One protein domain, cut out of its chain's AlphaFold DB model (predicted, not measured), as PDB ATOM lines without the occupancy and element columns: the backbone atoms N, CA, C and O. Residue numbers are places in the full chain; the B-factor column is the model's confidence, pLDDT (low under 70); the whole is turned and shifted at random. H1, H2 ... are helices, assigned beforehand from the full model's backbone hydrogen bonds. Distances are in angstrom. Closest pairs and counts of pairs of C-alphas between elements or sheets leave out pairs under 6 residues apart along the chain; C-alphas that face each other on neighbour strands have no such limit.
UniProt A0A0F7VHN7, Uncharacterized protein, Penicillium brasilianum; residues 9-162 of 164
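What this domain is: This is residues 9 to 162 of the 164 residues of an uncharacterized protein of Penicillium brasilianum (UniProt A0A0F7VHN7). One long helix, H2, is the spine of this model: H7 packs on its residues 59 to 69, and H5, on H7, and H6, on H5, extend the cluster away from it. H3 and H4 sit round the end of H2 where it begins, while the other long helix, H1, comes near H2 only toward its opposite end, at Val 71, as a slanting arm. From that end the long link of residues 76 to 93 folds back to H3. The printed part has 154 residues with seven named helices, H1 to H7 in order, and no named strand: its class is all helix. It is compact, with a radius of gyration of the C-alphas of 17.0 A and spans of 54 by 40 by 25 A.

Where its parts are: Find C-alpha 9 at (0.768, -28.916, -38.045); from there H1, residues 9 to 31, runs 32.7 A. Go on to C-alpha 48 at (33.522, -26.983, -3.661), where H2, residues 48 to 75, begins its 40.1 A. H3 is residues 94 to 98, 5.8 A long, and H4 is residues 102 to 113, 16.3 A. H5, residues 124 to 132, measures 12.6 A; H6, residues 137 to 149, measures 18.7 A. H7, residues 152 to 160, runs 12.4 A and ends with C-alpha 160 at (23.631, -12.805, -26.839).

How they stand to each other: Look first at Leu 18 and Val 71, the closest C-alphas of H1 and H2, 7.7 A apart: these helices are close but not clearly touching, at a tilt of 35.3 degrees, only just steep, opposite ways. H1 is apart from H3, H4, H5, H6 and H7. At Trp 48 and Asn 102, closest C-alphas 5.9 A apart, H2 and H4 only just touch, with 3 pairs of C-alphas within 8 A. H4 touches H3 with residues 105 to 109 alone, closest at the C-alphas of Trp 105 and Leu 96, 5.7 A. H2 touches H7, closest at the C-alphas of Leu 66 and Ala 160, 7.1 A, at 38 degrees, only just steep, the same way. H5 touches H7 at a steep tilt of 63 degrees, closest at the C-alphas of Leu 127 and Thr 158, 7.1 A. H5 also touches H6, closest at the C-alphas of Ala 130 and Met 139, 5.0 A, at a steep tilt of 59 degrees, opposite ways. Every O i to N i+4 pair is within hydrogen-bond range in H1 to H7.

The domain as a whole: The C-alphas farthest apart, of Tyr 9 and Thr 114, are 56.2 A apart. The printed part has no cut. The links H1 to H2 and H2 to H3 are long. Look for pLDDT under 70 at residues 9 to 11, 28 to 29, 31 to 35, 78 to 84 and 117 to 118.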
ATOM      1  N   TYR A   9       0.268 -28.028 -39.093       56.69
ATOM      2  CA  TYR A   9       0.768 -28.916 -38.045       56.69
ATOM      3  C   TYR A   9       2.030 -28.347 -37.378       56.69
ATOM      4  O   TYR A   9       2.164 -28.397 -36.154       56.69
ATOM      5  N   HIS A  10       2.921 -27.733 -38.168       60.19
ATOM      6  CA  HIS A  10       4.103 -27.033 -37.650       60.19
ATOM      7  C   HIS A  10       3.721 -25.832 -36.774       60.19
ATOM      8  O   HIS A  10       4.280 -25.672 -35.694       60.19
ATOM      9  N   SER A  11       2.713 -25.042 -37.162       65.38
ATOM     10  CA  SER A  11       2.315 -23.848 -36.399       65.38
ATOM     11  C   SER A  11       1.664 -24.166 -35.047       65.38
ATOM     12  O   SER A  11       1.917 -23.466 -34.064       65.38
ATOM     13  N   GLU A  12       0.863 -25.232 -34.960       70.44
ATOM     14  CA  GLU A  12       0.276 -25.691 -33.696       70.44
ATOM     15  C   GLU A  12       1.346 -26.280 -32.764       70.44
ATOM     16  O   GLU A  12       1.330 -26.040 -31.553       70.44
ATOM     17  N   HIS A  13       2.311 -27.021 -33.316       70.81
ATOM     18  CA  HIS A  13       3.428 -27.561 -32.547       70.81
ATOM     19  C   HIS A  13       4.334 -26.453 -31.991       70.81
ATOM     20  O   HIS A  13       4.665 -26.474 -30.803       70.81
ATOM     21  N   ASP A  14       4.665 -25.455 -32.814       74.38
ATOM     22  CA  ASP A  14       5.473 -24.300 -32.417       74.38
ATOM     23  C   ASP A  14       4.784 -23.495 -31.308       74.38
ATOM     24  O   ASP A  14       5.402 -23.181 -30.288       74.38
ATOM     25  N   LEU A  15       3.478 -23.238 -31.443       75.62
ATOM     26  CA  LEU A  15       2.698 -22.549 -30.415       75.62
ATOM     27  C   LEU A  15       2.668 -23.333 -29.096       75.62
ATOM     28  O   LEU A  15       2.867 -22.756 -28.025       75.62
ATOM     29  N   ASN A  16       2.471 -24.651 -29.156       80.12
ATOM     30  CA  ASN A  16       2.509 -25.505 -27.969       80.12
ATOM     31  C   ASN A  16       3.893 -25.500 -27.304       80.12
ATOM     32  O   ASN A  16       3.982 -25.467 -26.076       80.12
ATOM     33  N   MET A  17       4.979 -25.497 -28.081       78.19
ATOM     34  CA  MET A  17       6.336 -25.381 -27.541       78.19
ATOM     35  C   MET A  17       6.536 -24.059 -26.791       78.19
ATOM     36  O   MET A  17       7.059 -24.062 -25.676       78.19
ATOM     37  N   LEU A  18       6.066 -22.947 -27.359       75.00
ATOM     38  CA  LEU A  18       6.148 -21.623 -26.738       75.00
ATOM     39  C   LEU A  18       5.353 -21.538 -25.434       75.00
ATOM     40  O   LEU A  18       5.859 -21.033 -24.431       75.00
ATOM     41  N   LEU A  19       4.130 -22.073 -25.420       77.56
ATOM     42  CA  LEU A  19       3.287 -22.113 -24.222       77.56
ATOM     43  C   LEU A  19       3.907 -22.980 -23.120       77.56
ATOM     44  O   LEU A  19       3.895 -22.599 -21.945       77.56
ATOM     45  N   ASN A  20       4.501 -24.117 -23.488       81.56
ATOM     46  CA  ASN A  20       5.230 -24.967 -22.552       81.56
ATOM     47  C   ASN A  20       6.465 -24.254 -21.993       81.56
ATOM     48  O   ASN A  20       6.684 -24.283 -20.783       81.56
ATOM     49  N   PHE A  21       7.233 -23.563 -22.839       76.25
ATOM     50  CA  PHE A  21       8.382 -22.769 -22.407       76.25
ATOM     51  C   PHE A  21       7.966 -21.662 -21.429       76.25
ATOM     52  O   PHE A  21       8.521 -21.581 -20.337       76.25
ATOM     53  N   ALA A  22       6.930 -20.884 -21.748       72.94
ATOM     54  CA  ALA A  22       6.404 -19.847 -20.856       72.94
ATOM     55  C   ALA A  22       5.896 -20.420 -19.518       72.94
ATOM     56  O   ALA A  22       6.143 -19.856 -18.448       72.94
ATOM     57  N   THR A  23       5.238 -21.582 -19.552       78.62
ATOM     58  CA  THR A  23       4.779 -22.277 -18.339       78.62
ATOM     59  C   THR A  23       5.962 -22.722 -17.481       78.62
ATOM     60  O   THR A  23       5.962 -22.510 -16.267       78.62
ATOM     61  N   LEU A  24       6.996 -23.294 -18.098       76.50
ATOM     62  CA  LEU A  24       8.227 -23.680 -17.413       76.50
ATOM     63  C   LEU A  24       8.951 -22.456 -16.835       76.50
ATOM     64  O   LEU A  24       9.329 -22.520 -15.668       76.50
ATOM     65  N   CYS A  25       9.041 -21.332 -17.567       70.81
ATOM     66  CA  CYS A  25       9.591 -20.056 -17.072       70.81
ATOM     67  C   CYS A  25       8.901 -19.665 -15.761       70.81
ATOM     68  O   CYS A  25       9.545 -19.427 -14.740       70.81
ATOM     69  N   SER A  26       7.568 -19.604 -15.798       72.88
ATOM     70  CA  SER A  26       6.746 -19.154 -14.675       72.88
ATOM     71  C   SER A  26       6.872 -20.088 -13.469       72.88
ATOM     72  O   SER A  26       7.072 -19.640 -12.336       72.88
ATOM     73  N   ARG A  27       6.826 -21.406 -13.700       76.44
ATOM     74  CA  ARG A  27       6.974 -22.411 -12.636       76.44
ATOM     75  C   ARG A  27       8.357 -22.378 -12.013       76.44
ATOM     76  O   ARG A  27       8.468 -22.449 -10.794       76.44
ATOM     77  N   PHE A  28       9.385 -22.237 -12.831       69.69
ATOM     78  CA  PHE A  28      10.764 -22.120 -12.390       69.69
ATOM     79  C   PHE A  28      10.978 -20.881 -11.518       69.69
ATOM     80  O   PHE A  28      11.509 -21.005 -10.415       69.69
ATOM     81  N   ARG A  29      10.457 -19.716 -11.931       69.50
ATOM     82  CA  ARG A  29      10.444 -18.500 -11.097       69.50
ATOM     83  C   ARG A  29       9.690 -18.703  -9.787       69.50
ATOM     84  O   ARG A  29      10.163 -18.284  -8.748       69.50
ATOM     85  N   THR A  30       8.541 -19.377  -9.816       72.38
ATOM     86  CA  THR A  30       7.728 -19.606  -8.607       72.38
ATOM     87  C   THR A  30       8.426 -20.525  -7.601       72.38
ATOM     88  O   THR A  30       8.339 -20.314  -6.393       72.38
ATOM     89  N   LEU A  31       9.108 -21.568  -8.084       68.38
ATOM     90  CA  LEU A  31       9.842 -22.511  -7.236       68.38
ATOM     91  C   LEU A  31      11.076 -21.867  -6.598       68.38
ATOM     92  O   LEU A  31      11.469 -22.235  -5.491       68.38
ATOM     93  N   CYS A  32      11.675 -20.893  -7.273       64.12
ATOM     94  CA  CYS A  32      12.766 -20.102  -6.737       64.12
ATOM     95  C   CYS A  32      12.191 -18.881  -6.018       64.12
ATOM     96  O   CYS A  32      11.963 -17.847  -6.623       64.12
ATOM     97  N   GLN A  33      11.931 -19.000  -4.713       57.25
ATOM     98  CA  GLN A  33      11.460 -17.900  -3.855       57.25
ATOM     99  C   GLN A  33      12.551 -16.815  -3.668       57.25
ATOM    100  O   GLN A  33      13.082 -16.632  -2.575       57.25
ATOM    101  N   GLY A  34      12.947 -16.144  -4.753       65.88
ATOM    102  CA  GLY A  34      14.085 -15.228  -4.841       65.88
ATOM    103  C   GLY A  34      14.772 -15.288  -6.217       65.88
ATOM    104  O   GLY A  34      14.311 -16.002  -7.109       65.88
ATOM    105  N   PRO A  35      15.887 -14.563  -6.422       69.12
ATOM    106  CA  PRO A  35      16.649 -14.650  -7.666       69.12
ATOM    107  C   PRO A  35      17.101 -16.096  -7.920       69.12
ATOM    108  O   PRO A  35      17.552 -16.792  -7.003       69.12
ATOM    109  N   PHE A  36      16.978 -16.562  -9.171       71.62
ATOM    110  CA  PHE A  36      17.271 -17.957  -9.529       71.62
ATOM    111  C   PHE A  36      18.691 -18.381  -9.145       71.62
ATOM    112  O   PHE A  36      18.936 -19.530  -8.777       71.62
ATOM    113  N   SER A  37      19.613 -17.430  -9.173       78.81
ATOM    114  CA  SER A  37      20.970 -17.575  -8.686       78.81
ATOM    115  C   SER A  37      21.507 -16.221  -8.246       78.81
ATOM    116  O   SER A  37      21.051 -15.191  -8.739       78.81
ATOM    117  N   LEU A  38      22.493 -16.226  -7.356       87.31
ATOM    118  CA  LEU A  38      23.214 -15.032  -6.925       87.31
ATOM    119  C   LEU A  38      24.661 -15.103  -7.423       87.31
ATOM    120  O   LEU A  38      25.178 -16.212  -7.585       87.31
ATOM    121  N   PRO A  39      25.320 -13.959  -7.672       90.19
ATOM    122  CA  PRO A  39      26.736 -13.954  -8.004       90.19
ATOM    123  C   PRO A  39      27.579 -14.460  -6.839       90.19
ATOM    124  O   PRO A  39      27.365 -14.061  -5.688       90.19
ATOM    125  N   GLU A  40      28.587 -15.264  -7.163       91.31
ATOM    126  CA  GLU A  40      29.536 -15.832  -6.202       91.31
ATOM    127  C   GLU A  40      30.220 -14.755  -5.349       91.31
ATOM    128  O   GLU A  40      30.442 -14.939  -4.160       91.31
ATOM    129  N   GLN A  41      30.486 -13.583  -5.930       87.44
ATOM    130  CA  GLN A  41      31.125 -12.454  -5.254       87.44
ATOM    131  C   GLN A  41      30.271 -11.892  -4.107       87.44
ATOM    132  O   GLN A  41      30.805 -11.339  -3.149       87.44
ATOM    133  N   THR A  42      28.945 -12.017  -4.204       87.31
ATOM    134  CA  THR A  42      27.999 -11.509  -3.195       87.31
ATOM    135  C   THR A  42      27.519 -12.589  -2.232       87.31
ATOM    136  O   THR A  42      27.114 -12.276  -1.116       87.31
ATOM    137  N   HIS A  43      27.536 -13.849  -2.666       88.94
ATOM    138  CA  HIS A  43      27.161 -15.025  -1.886       88.94
ATOM    139  C   HIS A  43      28.223 -16.110  -2.095       88.94
ATOM    140  O   HIS A  43      27.995 -17.039  -2.871       88.94
ATOM    141  N   PRO A  44      29.387 -15.982  -1.436       91.88
ATOM    142  CA  PRO A  44      30.472 -16.934  -1.596       91.88
ATOM    143  C   PRO A  44      30.087 -18.293  -1.016       91.88
ATOM    144  O   PRO A  44      29.531 -18.403   0.083       91.88
ATOM    145  N   SER A  45      30.412 -19.329  -1.773       93.75
ATOM    146  CA  SER A  45      30.154 -20.717  -1.434       93.75
ATOM    147  C   SER A  45      31.085 -21.194  -0.320       93.75
ATOM    148  O   SER A  45      32.251 -20.806  -0.243       93.75
ATOM    149  N   ARG A  46      30.596 -22.080   0.554       92.88
ATOM    150  CA  ARG A  46      31.365 -22.560   1.727       92.88
ATOM    151  C   ARG A  46      32.433 -23.605   1.395       92.88
ATOM    152  O   ARG A  46      33.230 -23.957   2.258       92.88
ATOM    153  N   GLY A  47      32.409 -24.139   0.180       94.38
ATOM    154  CA  GLY A  47      33.341 -25.145  -0.317       94.38
ATOM    155  C   GLY A  47      32.912 -25.666  -1.684       94.38
ATOM    156  O   GLY A  47      31.854 -25.291  -2.191       94.38
ATOM    157  N   TRP A  48      33.704 -26.566  -2.268       96.12
ATOM    158  CA  TRP A  48      33.522 -26.983  -3.661       96.12
ATOM    159  C   TRP A  48      32.135 -27.553  -3.976       96.12
ATOM    160  O   TRP A  48      31.545 -27.190  -4.987       96.12
ATOM    161  N   SER A  49      31.569 -28.407  -3.119       95.44
ATOM    162  CA  SER A  49      30.244 -28.995  -3.381       95.44
ATOM    163  C   SER A  49      29.116 -27.959  -3.370       95.44
ATOM    164  O   SER A  49      28.204 -28.038  -4.190       95.44
ATOM    165  N   ASP A  50      29.194 -26.983  -2.464       94.81
ATOM    166  CA  ASP A  50      28.254 -25.859  -2.393       94.81
ATOM    167  C   ASP A  50      28.407 -24.961  -3.629       94.81
ATOM    168  O   ASP A  50      27.425 -24.624  -4.293       94.81
ATOM    169  N   TRP A  51      29.657 -24.706  -4.026       95.56
ATOM    170  CA  TRP A  51      29.982 -23.950  -5.229       95.56
ATOM    171  C   TRP A  51      29.456 -24.612  -6.496       95.56
ATOM    172  O   TRP A  51      28.809 -23.950  -7.299       95.56
ATOM    173  N   VAL A  52      29.657 -25.922  -6.671       95.75
ATOM    174  CA  VAL A  52      29.140 -26.660  -7.834       95.75
ATOM    175  C   VAL A  52      27.621 -26.538  -7.911       95.75
ATOM    176  O   VAL A  52      27.083 -26.349  -9.002       95.75
ATOM    177  N   PHE A  53      26.916 -26.609  -6.781       93.12
ATOM    178  CA  PHE A  53      25.466 -26.437  -6.752       93.12
ATOM    179  C   PHE A  53      25.045 -25.007  -7.130       93.12
ATOM    180  O   PHE A  53      24.183 -24.824  -7.996       93.12
ATOM    181  N   ALA A  54      25.669 -23.991  -6.529       92.75
ATOM    182  CA  ALA A  54      25.390 -22.585  -6.818       92.75
ATOM    183  C   ALA A  54      25.721 -22.210  -8.277       92.75
ATOM    184  O   ALA A  54      24.922 -21.560  -8.954       92.75
ATOM    185  N   GLU A  55      26.863 -22.666  -8.786       95.12
ATOM    186  CA  GLU A  55      27.314 -22.490 -10.167       95.12
ATOM    187  C   GLU A  55      26.390 -23.210 -11.154       95.12
ATOM    188  O   GLU A  55      26.003 -22.633 -12.168       95.12
ATOM    189  N   SER A  56      25.956 -24.435 -10.841       94.12
ATOM    190  CA  SER A  56      24.996 -25.168 -11.678       94.12
ATOM    191  C   SER A  56      23.688 -24.395 -11.823       94.12
ATOM    192  O   SER A  56      23.153 -24.287 -12.926       94.12
ATOM    193  N   ARG A  57      23.194 -23.789 -10.735       90.38
ATOM    194  CA  ARG A  57      22.044 -22.879 -10.801       90.38
ATOM    195  C   ARG A  57      22.357 -21.664 -11.677       90.38
ATOM    196  O   ARG A  57      21.602 -21.404 -12.602       90.38
ATOM    197  N   ARG A  58      23.478 -20.961 -11.488       92.44
ATOM    198  CA  ARG A  58      23.840 -19.827 -12.372       92.44
ATOM    199  C   ARG A  58      23.829 -20.217 -13.852       92.44
ATOM    200  O   ARG A  58      23.172 -19.567 -14.661       92.44
ATOM    201  N   ARG A  59      24.450 -21.343 -14.196       94.56
ATOM    202  CA  ARG A  59      24.530 -21.845 -15.576       94.56
ATOM    203  C   ARG A  59      23.168 -22.206 -16.162       94.56
ATOM    204  O   ARG A  59      22.901 -21.866 -17.312       94.56
ATOM    205  N   VAL A  60      22.285 -22.835 -15.385       90.62
ATOM    206  CA  VAL A  60      20.907 -23.123 -15.820       90.62
ATOM    207  C   VAL A  60      20.123 -21.829 -16.064       90.62
ATOM    208  O   VAL A  60      19.397 -21.750 -17.051       90.62
ATOM    209  N   ALA A  61      20.318 -20.797 -15.237       87.25
ATOM    210  CA  ALA A  61      19.747 -19.462 -15.451       87.25
ATOM    211  C   ALA A  61      20.162 -18.885 -16.812       87.25
ATOM    212  O   ALA A  61      19.325 -18.436 -17.593       87.25
ATOM    213  N   CYS A  62      21.464 -18.935 -17.102       91.06
ATOM    214  CA  CYS A  62      22.032 -18.441 -18.350       91.06
ATOM    215  C   CYS A  62      21.509 -19.206 -19.567       91.06
ATOM    216  O   CYS A  62      21.139 -18.589 -20.561       91.06
ATOM    217  N   ILE A  63      21.425 -20.536 -19.488       91.19
ATOM    218  CA  ILE A  63      20.854 -21.364 -20.561       91.19
ATOM    219  C   ILE A  63      19.389 -20.995 -20.792       91.19
ATOM    220  O   ILE A  63      18.969 -20.831 -21.934       91.19
ATOM    221  N   TRP A  64      18.617 -20.826 -19.718       85.38
ATOM    222  CA  TRP A  64      17.215 -20.436 -19.811       85.38
ATOM    223  C   TRP A  64      17.037 -19.089 -20.511       85.38
ATOM    224  O   TRP A  64      16.210 -18.950 -21.413       85.38
ATOM    225  N   PHE A  65      17.868 -18.113 -20.143       87.06
ATOM    226  CA  PHE A  65      17.928 -16.820 -20.809       87.06
ATOM    227  C   PHE A  65      18.249 -16.960 -22.304       87.06
ATOM    228  O   PHE A  65      17.523 -16.404 -23.125       87.06
ATOM    229  N   LEU A  66      19.271 -17.741 -22.670       89.56
ATOM    230  CA  LEU A  66      19.657 -17.958 -24.071       89.56
ATOM    231  C   LEU A  66      18.527 -18.588 -24.895       89.56
ATOM    232  O   LEU A  66      18.264 -18.144 -26.012       89.56
ATOM    233  N   ILE A  67      17.823 -19.582 -24.345       85.62
ATOM    234  CA  ILE A  67      16.648 -20.175 -25.003       85.62
ATOM    235  C   ILE A  67      15.564 -19.111 -25.197       85.62
ATOM    236  O   ILE A  67      15.010 -18.995 -26.289       85.62
ATOM    237  N   GLY A  68      15.309 -18.294 -24.171       81.75
ATOM    238  CA  GLY A  68      14.375 -17.172 -24.249       81.75
ATOM    239  C   GLY A  68      14.730 -16.191 -25.370       81.75
ATOM    240  O   GLY A  68      13.854 -15.815 -26.142       81.75
ATOM    241  N   GLN A  69      16.009 -15.838 -25.518       84.62
ATOM    242  CA  GLN A  69      16.477 -14.964 -26.600       84.62
ATOM    243  C   GLN A  69      16.235 -15.580 -27.980       84.62
ATOM    244  O   GLN A  69      15.675 -14.923 -28.853       84.62
ATOM    245  N   VAL A  70      16.564 -16.861 -28.174       84.75
ATOM    246  CA  VAL A  70      16.304 -17.560 -29.445       84.75
ATOM    247  C   VAL A  70      14.815 -17.556 -29.788       84.75
ATOM    248  O   VAL A  70      14.451 -17.284 -30.934       84.75
ATOM    249  N   VAL A  71      13.953 -17.823 -28.805       79.00
ATOM    250  CA  VAL A  71      12.495 -17.800 -28.972       79.00
ATOM    251  C   VAL A  71      12.012 -16.416 -29.403       79.00
ATOM    252  O   VAL A  71      11.297 -16.312 -30.403       79.00
ATOM    253  N   VAL A  72      12.436 -15.359 -28.704       79.94
ATOM    254  CA  VAL A  72      12.063 -13.975 -29.034       79.94
ATOM    255  C   VAL A  72      12.535 -13.617 -30.442       79.94
ATOM    256  O   VAL A  72      11.738 -13.153 -31.252       79.94
ATOM    257  N   THR A  73      13.795 -13.900 -30.787       81.50
ATOM    258  CA  THR A  73      14.349 -13.596 -32.117       81.50
ATOM    259  C   THR A  73      13.639 -14.355 -33.243       81.50
ATOM    260  O   THR A  73      13.484 -13.819 -34.338       81.50
ATOM    261  N   LYS A  74      13.209 -15.603 -33.012       78.38
ATOM    262  CA  LYS A  74      12.544 -16.424 -34.039       78.38
ATOM    263  C   LYS A  74      11.071 -16.090 -34.234       78.38
ATOM    264  O   LYS A  74      10.578 -16.221 -35.349       78.38
ATOM    265  N   THR A  75      10.376 -15.701 -33.169       75.75
ATOM    266  CA  THR A  75       8.906 -15.594 -33.171       75.75
ATOM    267  C   THR A  75       8.401 -14.161 -33.054       75.75
ATOM    268  O   THR A  75       7.241 -13.899 -33.359       75.75
ATOM    269  N   GLY A  76       9.247 -13.227 -32.607       73.56
ATOM    270  CA  GLY A  76       8.860 -11.855 -32.279       73.56
ATOM    271  C   GLY A  76       7.989 -11.737 -31.024       73.56
ATOM    272  O   GLY A  76       7.610 -10.628 -30.659       73.56
ATOM    273  N   ILE A  77       7.665 -12.853 -30.360       72.25
ATOM    274  CA  ILE A  77       6.853 -12.874 -29.144       72.25
ATOM    275  C   ILE A  77       7.774 -12.567 -27.962       72.25
ATOM    276  O   ILE A  77       8.695 -13.348 -27.708       72.25
ATOM    277  N   PRO A  78       7.552 -11.466 -27.222       65.56
ATOM    278  CA  PRO A  78       8.350 -11.155 -26.048       65.56
ATOM    279  C   PRO A  78       8.180 -12.256 -25.000       65.56
ATOM    280  O   PRO A  78       7.069 -12.555 -24.564       65.56
ATOM    281  N   CYS A  79       9.288 -12.853 -24.577       65.44
ATOM    282  CA  CYS A  79       9.329 -13.553 -23.306       65.44
ATOM    283  C   CYS A  79       9.544 -12.474 -22.239       65.44
ATOM    284  O   CYS A  79      10.442 -11.652 -22.397       65.44
ATOM    285  N   ASP A  80       8.711 -12.447 -21.198       58.97
ATOM    286  CA  ASP A  80       8.649 -11.408 -20.152       58.97
ATOM    287  C   ASP A  80       9.896 -11.432 -19.234       58.97
ATOM    288  O   ASP A  80       9.868 -11.806 -18.056       58.97
ATOM    289  N   THR A  81      11.062 -11.163 -19.816       58.19
ATOM    290  CA  THR A  81      12.384 -11.300 -19.195       58.19
ATOM    291  C   THR A  81      13.164  -9.983 -19.191       58.19
ATOM    292  O   THR A  81      14.281  -9.974 -18.680       58.19
ATOM    293  N   SER A  82      12.607  -8.870 -19.703       54.03
ATOM    294  CA  SER A  82      13.440  -7.750 -20.160       54.03
ATOM    295  C   SER A  82      14.212  -6.948 -19.140       54.03
ATOM    296  O   SER A  82      15.366  -6.583 -19.362       54.03
ATOM    297  N   GLU A  83      13.612  -6.722 -17.990       53.94
ATOM    298  CA  GLU A  83      14.286  -6.007 -16.911       53.94
ATOM    299  C   GLU A  83      15.138  -6.956 -16.051       53.94
ATOM    300  O   GLU A  83      16.065  -6.524 -15.373       53.94
ATOM    301  N   GLU A  84      14.899  -8.270 -16.133       68.50
ATOM    302  CA  GLU A  84      15.585  -9.270 -15.310       68.50
ATOM    303  C   GLU A  84      16.964  -9.658 -15.857       68.50
ATOM    304  O   GLU A  84      17.847 -10.013 -15.072       68.50
ATOM    305  N   TYR A  85      17.194  -9.587 -17.177       78.75
ATOM    306  CA  TYR A  85      18.465 -10.070 -17.726       78.75
ATOM    307  C   TYR A  85      19.665  -9.179 -17.425       78.75
ATOM    308  O   TYR A  85      20.762  -9.711 -17.318       78.75
ATOM    309  N   HIS A  86      19.498  -7.873 -17.192       85.50
ATOM    310  CA  HIS A  86      20.624  -7.044 -16.734       85.50
ATOM    311  C   HIS A  86      21.177  -7.528 -15.388       85.50
ATOM    312  O   HIS A  86      22.379  -7.444 -15.157       85.50
ATOM    313  N   CYS A  87      20.316  -8.095 -14.537       87.38
ATOM    314  CA  CYS A  87      20.667  -8.646 -13.231       87.38
ATOM    315  C   CYS A  87      21.006 -10.145 -13.265       87.38
ATOM    316  O   CYS A  87      21.215 -10.738 -12.205       87.38
ATOM    317  N   LEU A  88      21.068 -10.774 -14.444       89.75
ATOM    318  CA  LEU A  88      21.451 -12.177 -14.588       89.75
ATOM    319  C   LEU A  88      22.927 -12.351 -14.195       89.75
ATOM    320  O   LEU A  88      23.788 -11.782 -14.870       89.75
ATOM    321  N   PRO A  89      23.257 -13.128 -13.147       92.75
ATOM    322  CA  PRO A  89      24.647 -13.367 -12.779       92.75
ATOM    323  C   PRO A  89      25.371 -14.164 -13.862       92.75
ATOM    324  O   PRO A  89      24.832 -15.147 -14.375       92.75
ATOM    325  N   LEU A  90      26.605 -13.778 -14.167       94.50
ATOM    326  CA  LEU A  90      27.452 -14.519 -15.094       94.50
ATOM    327  C   LEU A  90      27.948 -15.838 -14.463       94.50
ATOM    328  O   LEU A  90      28.127 -15.928 -13.237       94.50
ATOM    329  N   PRO A  91      28.166 -16.881 -15.285       95.38
ATOM    330  CA  PRO A  91      28.783 -18.117 -14.826       95.38
ATOM    331  C   PRO A  91      30.234 -17.870 -14.396       95.38
ATOM    332  O   PRO A  91      30.895 -16.937 -14.855       95.38
ATOM    333  N   GLY A  92      30.730 -18.723 -13.506       93.00
ATOM    334  CA  GLY A  92      32.134 -18.756 -13.126       93.00
ATOM    335  C   GLY A  92      33.040 -19.178 -14.285       93.00
ATOM    336  O   GLY A  92      32.597 -19.799 -15.255       93.00
ATOM    337  N   GLY A  93      34.325 -18.848 -14.143       93.44
ATOM    338  CA  GLY A  93      35.356 -19.146 -15.133       93.44
ATOM    339  C   GLY A  93      35.508 -20.638 -15.433       93.44
ATOM    340  O   GLY A  93      35.206 -21.511 -14.611       93.44
ATOM    341  N   ARG A  94      36.004 -20.922 -16.636       96.00
ATOM    342  CA  ARG A  94      36.241 -22.262 -17.175       96.00
ATOM    343  C   ARG A  94      37.163 -23.067 -16.271       96.00
ATOM    344  O   ARG A  94      36.834 -24.211 -15.975       96.00
ATOM    345  N   SER A  95      38.255 -22.466 -15.796       94.88
ATOM    346  CA  SER A  95      39.207 -23.104 -14.875       94.88
ATOM    347  C   SER A  95      38.505 -23.698 -13.646       94.88
ATOM    348  O   SER A  95      38.667 -24.881 -13.341       94.88
ATOM    349  N   LEU A  96      37.634 -22.920 -12.998       94.81
ATOM    350  CA  LEU A  96      36.853 -23.356 -11.837       94.81
ATOM    351  C   LEU A  96      35.844 -24.456 -12.176       94.81
ATOM    352  O   LEU A  96      35.709 -25.425 -11.427       94.81
ATOM    353  N   TRP A  97      35.125 -24.320 -13.291       96.06
ATOM    354  CA  TRP A  97      34.083 -25.276 -13.683       96.06
ATOM    355  C   TRP A  97      34.643 -26.623 -14.158       96.06
ATOM    356  O   TRP A  97      34.042 -27.684 -13.957       96.06
ATOM    357  N   GLU A  98      35.808 -26.605 -14.797       95.12
ATOM    358  CA  GLU A  98      36.457 -27.804 -15.322       95.12
ATOM    359  C   GLU A  98      37.223 -28.592 -14.257       95.12
ATOM    360  O   GLU A  98      37.577 -29.751 -14.499       95.12
ATOM    361  N   CYS A  99      37.402 -28.040 -13.054       95.50
ATOM    362  CA  CYS A  99      37.994 -28.764 -11.938       95.50
ATOM    363  C   CYS A  99      37.255 -30.085 -11.666       95.50
ATOM    364  O   CYS A  99      36.025 -30.164 -11.627       95.50
ATOM    365  N   ARG A 100      38.030 -31.159 -11.482       93.44
ATOM    366  CA  ARG A 100      37.520 -32.513 -11.178       93.44
ATOM    367  C   ARG A 100      37.837 -32.968  -9.760       93.44
ATOM    368  O   ARG A 100      37.441 -34.061  -9.364       93.44
ATOM    369  N   THR A 101      38.551 -32.146  -9.003       95.69
ATOM    370  CA  THR A 101      38.948 -32.426  -7.627       95.69
ATOM    371  C   THR A 101      38.724 -31.192  -6.768       95.69
ATOM    372  O   THR A 101      38.859 -30.064  -7.243       95.69
ATOM    373  N   ASN A 102      38.435 -31.414  -5.484       95.94
ATOM    374  CA  ASN A 102      38.269 -30.331  -4.516       95.94
ATOM    375  C   ASN A 102      39.554 -29.497  -4.395       95.94
ATOM    376  O   ASN A 102      39.514 -28.277  -4.455       95.94
ATOM    377  N   GLN A 103      40.712 -30.164  -4.332       96.00
ATOM    378  CA  GLN A 103      42.009 -29.492  -4.228       96.00
ATOM    379  C   GLN A 103      42.323 -28.614  -5.450       96.00
ATOM    380  O   GLN A 103      42.858 -27.522  -5.288       96.00
ATOM    381  N   GLY A 104      42.002 -29.084  -6.663       96.19
ATOM    382  CA  GLY A 104      42.180 -28.288  -7.879       96.19
ATOM    383  C   GLY A 104      41.273 -27.062  -7.873       96.19
ATOM    384  O   GLY A 104      41.741 -25.954  -8.111       96.19
ATOM    385  N   TRP A 105      40.005 -27.255  -7.500       96.69
ATOM    386  CA  TRP A 105      39.061 -26.151  -7.365       96.69
ATOM    387  C   TRP A 105      39.520 -25.123  -6.332       96.69
ATOM    388  O   TRP A 105      39.466 -23.936  -6.610       96.69
ATOM    389  N   GLU A 106      40.008 -25.547  -5.168       95.94
ATOM    390  CA  GLU A 106      40.407 -24.629  -4.097       95.94
ATOM    391  C   GLU A 106      41.640 -23.789  -4.468       95.94
ATOM    392  O   GLU A 106      41.714 -22.607  -4.115       95.94
ATOM    393  N   ALA A 107      42.572 -24.360  -5.240       94.25
ATOM    394  CA  ALA A 107      43.716 -23.634  -5.787       94.25
ATOM    395  C   ALA A 107      43.275 -22.542  -6.779       94.25
ATOM    396  O   ALA A 107      43.667 -21.382  -6.629       94.25
ATOM    397  N   GLU A 108      42.416 -22.892  -7.741       93.88
ATOM    398  CA  GLU A 108      41.860 -21.940  -8.712       93.88
ATOM    399  C   GLU A 108      40.969 -20.890  -8.027       93.88
ATOM    400  O   GLU A 108      41.074 -19.692  -8.287       93.88
ATOM    401  N   TYR A 109      40.128 -21.306  -7.079       93.00
ATOM    402  CA  TYR A 109      39.203 -20.425  -6.366       93.00
ATOM    403  C   TYR A 109      39.963 -19.385  -5.547       93.00
ATOM    404  O   TYR A 109      39.667 -18.192  -5.636       93.00
ATOM    405  N   SER A 110      41.024 -19.796  -4.852       92.00
ATOM    406  CA  SER A 110      41.928 -18.873  -4.161       92.00
ATOM    407  C   SER A 110      42.581 -17.876  -5.126       92.00
ATOM    408  O   SER A 110      42.647 -16.684  -4.824       92.00
ATOM    409  N   ALA A 111      43.006 -18.315  -6.316       87.69
ATOM    410  CA  ALA A 111      43.558 -17.418  -7.333       87.69
ATOM    411  C   ALA A 111      42.529 -16.364  -7.778       87.69
ATOM    412  O   ALA A 111      42.852 -15.173  -7.856       87.69
ATOM    413  N   THR A 112      41.263 -16.754  -7.965       83.81
ATOM    414  CA  THR A 112      40.199 -15.799  -8.317       83.81
ATOM    415  C   THR A 112      39.939 -14.753  -7.231       83.81
ATOM    416  O   THR A 112      39.665 -13.601  -7.566       83.81
ATOM    417  N   GLN A 113      40.114 -15.092  -5.948       80.00
ATOM    418  CA  GLN A 113      39.974 -14.149  -4.827       80.00
ATOM    419  C   GLN A 113      41.115 -13.128  -4.742       80.00
ATOM    420  O   GLN A 113      40.918 -12.025  -4.237       80.00
ATOM    421  N   THR A 114      42.302 -13.461  -5.255       77.56
ATOM    422  CA  THR A 114      43.439 -12.521  -5.313       77.56
ATOM    423  C   THR A 114      43.341 -11.518  -6.464       77.56
ATOM    424  O   THR A 114      44.156 -10.598  -6.567       77.56
ATOM    425  N   THR A 115      42.336 -11.665  -7.333       72.25
ATOM    426  CA  THR A 115      42.086 -10.729  -8.429       72.25
ATOM    427  C   THR A 115      41.657  -9.367  -7.881       72.25
ATOM    428  O   THR A 115      40.851  -9.272  -6.959       72.25
ATOM    429  N   ILE A 116      42.182  -8.293  -8.476       70.06
ATOM    430  CA  ILE A 116      41.884  -6.909  -8.080       70.06
ATOM    431  C   ILE A 116      40.359  -6.663  -8.107       70.06
ATOM    432  O   ILE A 116      39.728  -6.930  -9.140       70.06
ATOM    433  N   PRO A 117      39.764  -6.118  -7.024       66.31
ATOM    434  CA  PRO A 117      38.350  -5.761  -6.986       66.31
ATOM    435  C   PRO A 117      37.946  -4.896  -8.185       66.31
ATOM    436  O   PRO A 117      38.619  -3.923  -8.519       66.31
ATOM    437  N   GLY A 118      36.846  -5.260  -8.845       69.38
ATOM    438  CA  GLY A 118      36.321  -4.540 -10.010       69.38
ATOM    439  C   GLY A 118      36.853  -5.002 -11.371       69.38
ATOM    440  O   GLY A 118      36.371  -4.499 -12.383       69.38
ATOM    441  N   ARG A 119      37.779  -5.972 -11.428       77.88
ATOM    442  CA  ARG A 119      38.292  -6.543 -12.691       77.88
ATOM    443  C   ARG A 119      37.397  -7.632 -13.304       77.88
ATOM    444  O   ARG A 119      37.580  -7.986 -14.463       77.88
ATOM    445  N   GLN A 120      36.436  -8.158 -12.549       84.12
ATOM    446  CA  GLN A 120      35.520  -9.205 -13.007       84.12
ATOM    447  C   GLN A 120      34.166  -8.614 -13.411       84.12
ATOM    448  O   GLN A 120      33.669  -7.685 -12.774       84.12
ATOM    449  N   LEU A 121      33.578  -9.175 -14.466       91.94
ATOM    450  CA  LEU A 121      32.187  -8.937 -14.843       91.94
ATOM    451  C   LEU A 121      31.301  -9.836 -13.977       91.94
ATOM    452  O   LEU A 121      31.598 -11.022 -13.826       91.94
ATOM    453  N   THR A 122      30.248  -9.280 -13.382       92.12
ATOM    454  CA  THR A 122      29.410  -9.997 -12.405       92.12
ATOM    455  C   THR A 122      28.056 -10.347 -12.998       92.12
ATOM    456  O   THR A 122      27.552 -11.453 -12.797       92.12
ATOM    457  N   TYR A 123      27.482  -9.419 -13.754       93.31
ATOM    458  CA  TYR A 123      26.166  -9.543 -14.355       93.31
ATOM    459  C   TYR A 123      26.229  -9.435 -15.875       93.31
ATOM    460  O   TYR A 123      27.162  -8.878 -16.451       93.31
ATOM    461  N   PHE A 124      25.199  -9.944 -16.542       93.31
ATOM    462  CA  PHE A 124      25.067  -9.834 -17.991       93.31
ATOM    463  C   PHE A 124      24.983  -8.373 -18.467       93.31
ATOM    464  O   PHE A 124      25.498  -8.061 -19.538       93.31
ATOM    465  N   GLY A 125      24.421  -7.466 -17.655       91.75
ATOM    466  CA  GLY A 125      24.492  -6.022 -17.910       91.75
ATOM    467  C   GLY A 125      25.937  -5.515 -18.006       91.75
ATOM    468  O   GLY A 125      26.278  -4.840 -18.971       91.75
ATOM    469  N   ASP A 126      26.814  -5.947 -17.091       92.56
ATOM    470  CA  ASP A 126      28.237  -5.580 -17.123       92.56
ATOM    471  C   ASP A 126      28.913  -6.065 -18.416       92.56
ATOM    472  O   ASP A 126      29.747  -5.366 -18.992       92.56
ATOM    473  N   LEU A 127      28.559  -7.271 -18.880       94.06
ATOM    474  CA  LEU A 127      29.082  -7.833 -20.127       94.06
ATOM    475  C   LEU A 127      28.618  -7.032 -21.345       94.06
ATOM    476  O   LEU A 127      29.414  -6.780 -22.248       94.06
ATOM    477  N   MET A 128      27.355  -6.603 -21.355       92.25
ATOM    478  CA  MET A 128      26.788  -5.769 -22.414       92.25
ATOM    479  C   MET A 128      27.463  -4.393 -22.470       92.25
ATOM    480  O   MET A 128      27.817  -3.921 -23.553       92.25
ATOM    481  N   ASP A 129      27.686  -3.775 -21.312       91.25
ATOM    482  CA  ASP A 129      28.376  -2.490 -21.204       91.25
ATOM    483  C   ASP A 129      29.835  -2.604 -21.653       91.25
ATOM    484  O   ASP A 129      30.314  -1.783 -22.441       91.25
ATOM    485  N   ALA A 130      30.525  -3.670 -21.239       91.62
ATOM    486  CA  ALA A 130      31.900  -3.928 -21.646       91.62
ATOM    487  C   ALA A 130      32.033  -4.201 -23.157       91.62
ATOM    488  O   ALA A 130      33.040  -3.827 -23.753       91.62
ATOM    489  N   GLN A 131      31.018  -4.795 -23.796       89.06
ATOM    490  CA  GLN A 131      30.964  -4.996 -25.253       89.06
ATOM    491  C   GLN A 131      30.798  -3.678 -26.024       89.06
ATOM    492  O   GLN A 131      31.371  -3.506 -27.096       89.06
ATOM    493  N   LYS A 132      30.035  -2.727 -25.473       87.62
ATOM    494  CA  LYS A 132      29.800  -1.407 -26.088       87.62
ATOM    495  C   LYS A 132      30.976  -0.446 -25.888       87.62
ATOM    496  O   LYS A 132      31.182   0.466 -26.693       87.62
ATOM    497  N   ALA A 133      31.744  -0.624 -24.817       83.44
ATOM    498  CA  ALA A 133      32.836   0.257 -24.426       83.44
ATOM    499  C   ALA A 133      34.115   0.028 -25.258       83.44
ATOM    500  O   ALA A 133      35.120  -0.482 -24.774       83.44
ATOM    501  N   ASN A 134      34.110   0.492 -26.511       71.69
ATOM    502  CA  ASN A 134      35.221   0.318 -27.462       71.69
ATOM    503  C   ASN A 134      36.490   1.143 -27.157       71.69
ATOM    504  O   ASN A 134      37.470   1.061 -27.894       71.69
ATOM    505  N   SER A 135      36.481   2.003 -26.137       81.31
ATOM    506  CA  SER A 135      37.603   2.921 -25.870       81.31
ATOM    507  C   SER A 135      37.939   3.103 -24.395       81.31
ATOM    508  O   SER A 135      38.871   3.842 -24.096       81.31
ATOM    509  N   ASP A 136      37.219   2.449 -23.479       88.75
ATOM    510  CA  ASP A 136      37.554   2.484 -22.055       88.75
ATOM    511  C   ASP A 136      38.580   1.376 -21.742       88.75
ATOM    512  O   ASP A 136      38.225   0.193 -21.799       88.75
ATOM    513  N   PRO A 137      39.835   1.715 -21.378       87.62
ATOM    514  CA  PRO A 137      40.858   0.723 -21.050       87.62
ATOM    515  C   PRO A 137      40.448  -0.224 -19.914       87.62
ATOM    516  O   PRO A 137      40.853  -1.386 -19.908       87.62
ATOM    517  N   SER A 138      39.627   0.251 -18.970       88.31
ATOM    518  CA  SER A 138      39.084  -0.559 -17.875       88.31
ATOM    519  C   SER A 138      38.169  -1.659 -18.410       88.31
ATOM    520  O   SER A 138      38.339  -2.828 -18.067       88.31
ATOM    521  N   MET A 139      37.229  -1.309 -19.293       88.38
ATOM    522  CA  MET A 139      36.279  -2.269 -19.864       88.38
ATOM    523  C   MET A 139      36.954  -3.263 -20.801       88.38
ATOM    524  O   MET A 139      36.638  -4.450 -20.742       88.38
ATOM    525  N   ILE A 140      37.941  -2.813 -21.579       89.19
ATOM    526  CA  ILE A 140      38.767  -3.696 -22.413       89.19
ATOM    527  C   ILE A 140      39.462  -4.742 -21.535       89.19
ATOM    528  O   ILE A 140      39.363  -5.935 -21.800       89.19
ATOM    529  N   GLN A 141      40.074  -4.330 -20.420       89.50
ATOM    530  CA  GLN A 141      40.743  -5.262 -19.510       89.50
ATOM    531  C   GLN A 141      39.780  -6.266 -18.852       89.50
ATOM    532  O   GLN A 141      40.145  -7.432 -18.640       89.50
ATOM    533  N   LYS A 142      38.558  -5.838 -18.501       91.50
ATOM    534  CA  LYS A 142      37.516  -6.742 -17.984       91.50
ATOM    535  C   LYS A 142      37.076  -7.744 -19.048       91.50
ATOM    536  O   LYS A 142      36.955  -8.926 -18.743       91.50
ATOM    537  N   MET A 143      36.893  -7.283 -20.284       92.69
ATOM    538  CA  MET A 143      36.534  -8.124 -21.424       92.69
ATOM    539  C   MET A 143      37.638  -9.139 -21.751       92.69
ATOM    540  O   MET A 143      37.343 -10.310 -21.961       92.69
ATOM    541  N   ASP A 144      38.910  -8.739 -21.712       92.06
ATOM    542  CA  ASP A 144      40.045  -9.653 -21.900       92.06
ATOM    543  C   ASP A 144      40.084 -10.732 -20.814       92.06
ATOM    544  O   ASP A 144      40.263 -11.916 -21.102       92.06
ATOM    545  N   SER A 145      39.867 -10.329 -19.557       91.31
ATOM    546  CA  SER A 145      39.811 -11.258 -18.422       91.31
ATOM    547  C   SER A 145      38.632 -12.232 -18.558       91.31
ATOM    548  O   SER A 145      38.786 -13.422 -18.296       91.31
ATOM    549  N   TRP A 146      37.473 -11.750 -19.020       93.88
ATOM    550  CA  TRP A 146      36.316 -12.588 -19.336       93.88
ATOM    551  C   TRP A 146      36.617 -13.578 -20.461       93.88
ATOM    552  O   TRP A 146      36.404 -14.770 -20.289       93.88
ATOM    553  N   ASN A 147      37.168 -13.121 -21.585       93.50
ATOM    554  CA  ASN A 147      37.459 -13.970 -22.742       93.50
ATOM    555  C   ASN A 147      38.495 -15.063 -22.440       93.50
ATOM    556  O   ASN A 147      38.420 -16.148 -23.017       93.50
ATOM    557  N   ALA A 148      39.445 -14.801 -21.537       93.31
ATOM    558  CA  ALA A 148      40.412 -15.801 -21.091       93.31
ATOM    559  C   ALA A 148      39.730 -16.982 -20.377       93.31
ATOM    560  O   ALA A 148      40.041 -18.142 -20.658       93.31
ATOM    561  N   GLU A 149      38.748 -16.683 -19.522       93.69
ATOM    562  CA  GLU A 149      38.071 -17.655 -18.661       93.69
ATOM    563  C   GLU A 149      36.693 -18.097 -19.170       93.69
ATOM    564  O   GLU A 149      36.096 -19.005 -18.597       93.69
ATOM    565  N   ALA A 150      36.161 -17.516 -20.243       95.38
ATOM    566  CA  ALA A 150      34.861 -17.896 -20.784       95.38
ATOM    567  C   ALA A 150      34.910 -19.321 -21.349       95.38
ATOM    568  O   ALA A 150      35.791 -19.673 -22.132       95.38
ATOM    569  N   ASP A 151      33.963 -20.166 -20.970       95.88
ATOM    570  CA  ASP A 151      33.726 -21.437 -21.653       95.88
ATOM    571  C   ASP A 151      32.689 -21.270 -22.776       95.88
ATOM    572  O   ASP A 151      32.297 -20.155 -23.124       95.88
ATOM    573  N   THR A 152      32.221 -22.374 -23.364       96.69
ATOM    574  CA  THR A 152      31.206 -22.334 -24.429       96.69
ATOM    575  C   THR A 152      29.952 -21.560 -24.019       96.69
ATOM    576  O   THR A 152      29.408 -20.820 -24.835       96.69
ATOM    577  N   LEU A 153      29.497 -21.692 -22.768       96.81
ATOM    578  CA  LEU A 153      28.343 -20.944 -22.275       96.81
ATOM    579  C   LEU A 153      28.666 -19.453 -22.157       96.81
ATOM    580  O   LEU A 153      27.865 -18.628 -22.592       96.81
ATOM    581  N   GLY A 154      29.847 -19.114 -21.637       96.44
ATOM    582  CA  GLY A 154      30.338 -17.737 -21.597       96.44
ATOM    583  C   GLY A 154      30.367 -17.079 -22.981       96.44
ATOM    584  O   GLY A 154      29.843 -15.981 -23.150       96.44
ATOM    585  N   PHE A 155      30.875 -17.774 -24.003       96.25
ATOM    586  CA  PHE A 155      30.874 -17.256 -25.376       96.25
ATOM    587  C   PHE A 155      29.464 -17.083 -25.949       96.25
ATOM    588  O   PHE A 155      29.203 -16.088 -26.624       96.25
ATOM    589  N   MET A 156      28.536 -18.004 -25.665       96.56
ATOM    590  CA  MET A 156      27.135 -17.839 -26.074       96.56
ATOM    591  C   MET A 156      26.494 -16.604 -25.432       96.56
ATOM    592  O   MET A 156      25.746 -15.897 -26.102       96.56
ATOM    593  N   LEU A 157      26.814 -16.302 -24.170       95.56
ATOM    594  CA  LEU A 157      26.361 -15.074 -23.511       95.56
ATOM    595  C   LEU A 157      26.965 -13.826 -24.165       95.56
ATOM    596  O   LEU A 157      26.225 -12.887 -24.442       95.56
ATOM    597  N   THR A 158      28.261 -13.825 -24.492       95.44
ATOM    598  CA  THR A 158      28.875 -12.714 -25.243       95.44
ATOM    599  C   THR A 158      28.184 -12.488 -26.588       95.44
ATOM    600  O   THR A 158      27.988 -11.351 -26.991       95.44
ATOM    601  N   LEU A 159      27.776 -13.544 -27.297       94.12
ATOM    602  CA  LEU A 159      27.013 -13.389 -28.542       94.12
ATOM    603  C   LEU A 159      25.609 -12.830 -28.287       94.12
ATOM    604  O   LEU A 159      25.126 -11.993 -29.049       94.12
ATOM    605  N   ALA A 160      24.965 -13.261 -27.204       91.88
ATOM    606  CA  ALA A 160      23.631 -12.805 -26.839       91.88
ATOM    607  C   ALA A 160      23.577 -11.306 -26.507       91.88
ATOM    608  O   ALA A 160      22.512 -10.714 -26.648       91.88
ATOM    609  N   THR A 161      24.688 -10.652 -26.137       91.81
ATOM    610  CA  THR A 161      24.687  -9.190 -25.931       91.81
ATOM    611  C   THR A 161      24.395  -8.403 -27.209       91.81
ATOM    612  O   THR A 161      24.040  -7.235 -27.119       91.81
ATOM    613  N   ALA A 162      24.549  -9.013 -28.390       87.62
ATOM    614  CA  ALA A 162      24.193  -8.411 -29.677       87.62
ATOM    615  C   ALA A 162      22.731  -8.675 -30.093       87.62
ATOM    616  O   ALA A 162      22.289  -8.162 -31.120       87.62
TER     617      ALA A 162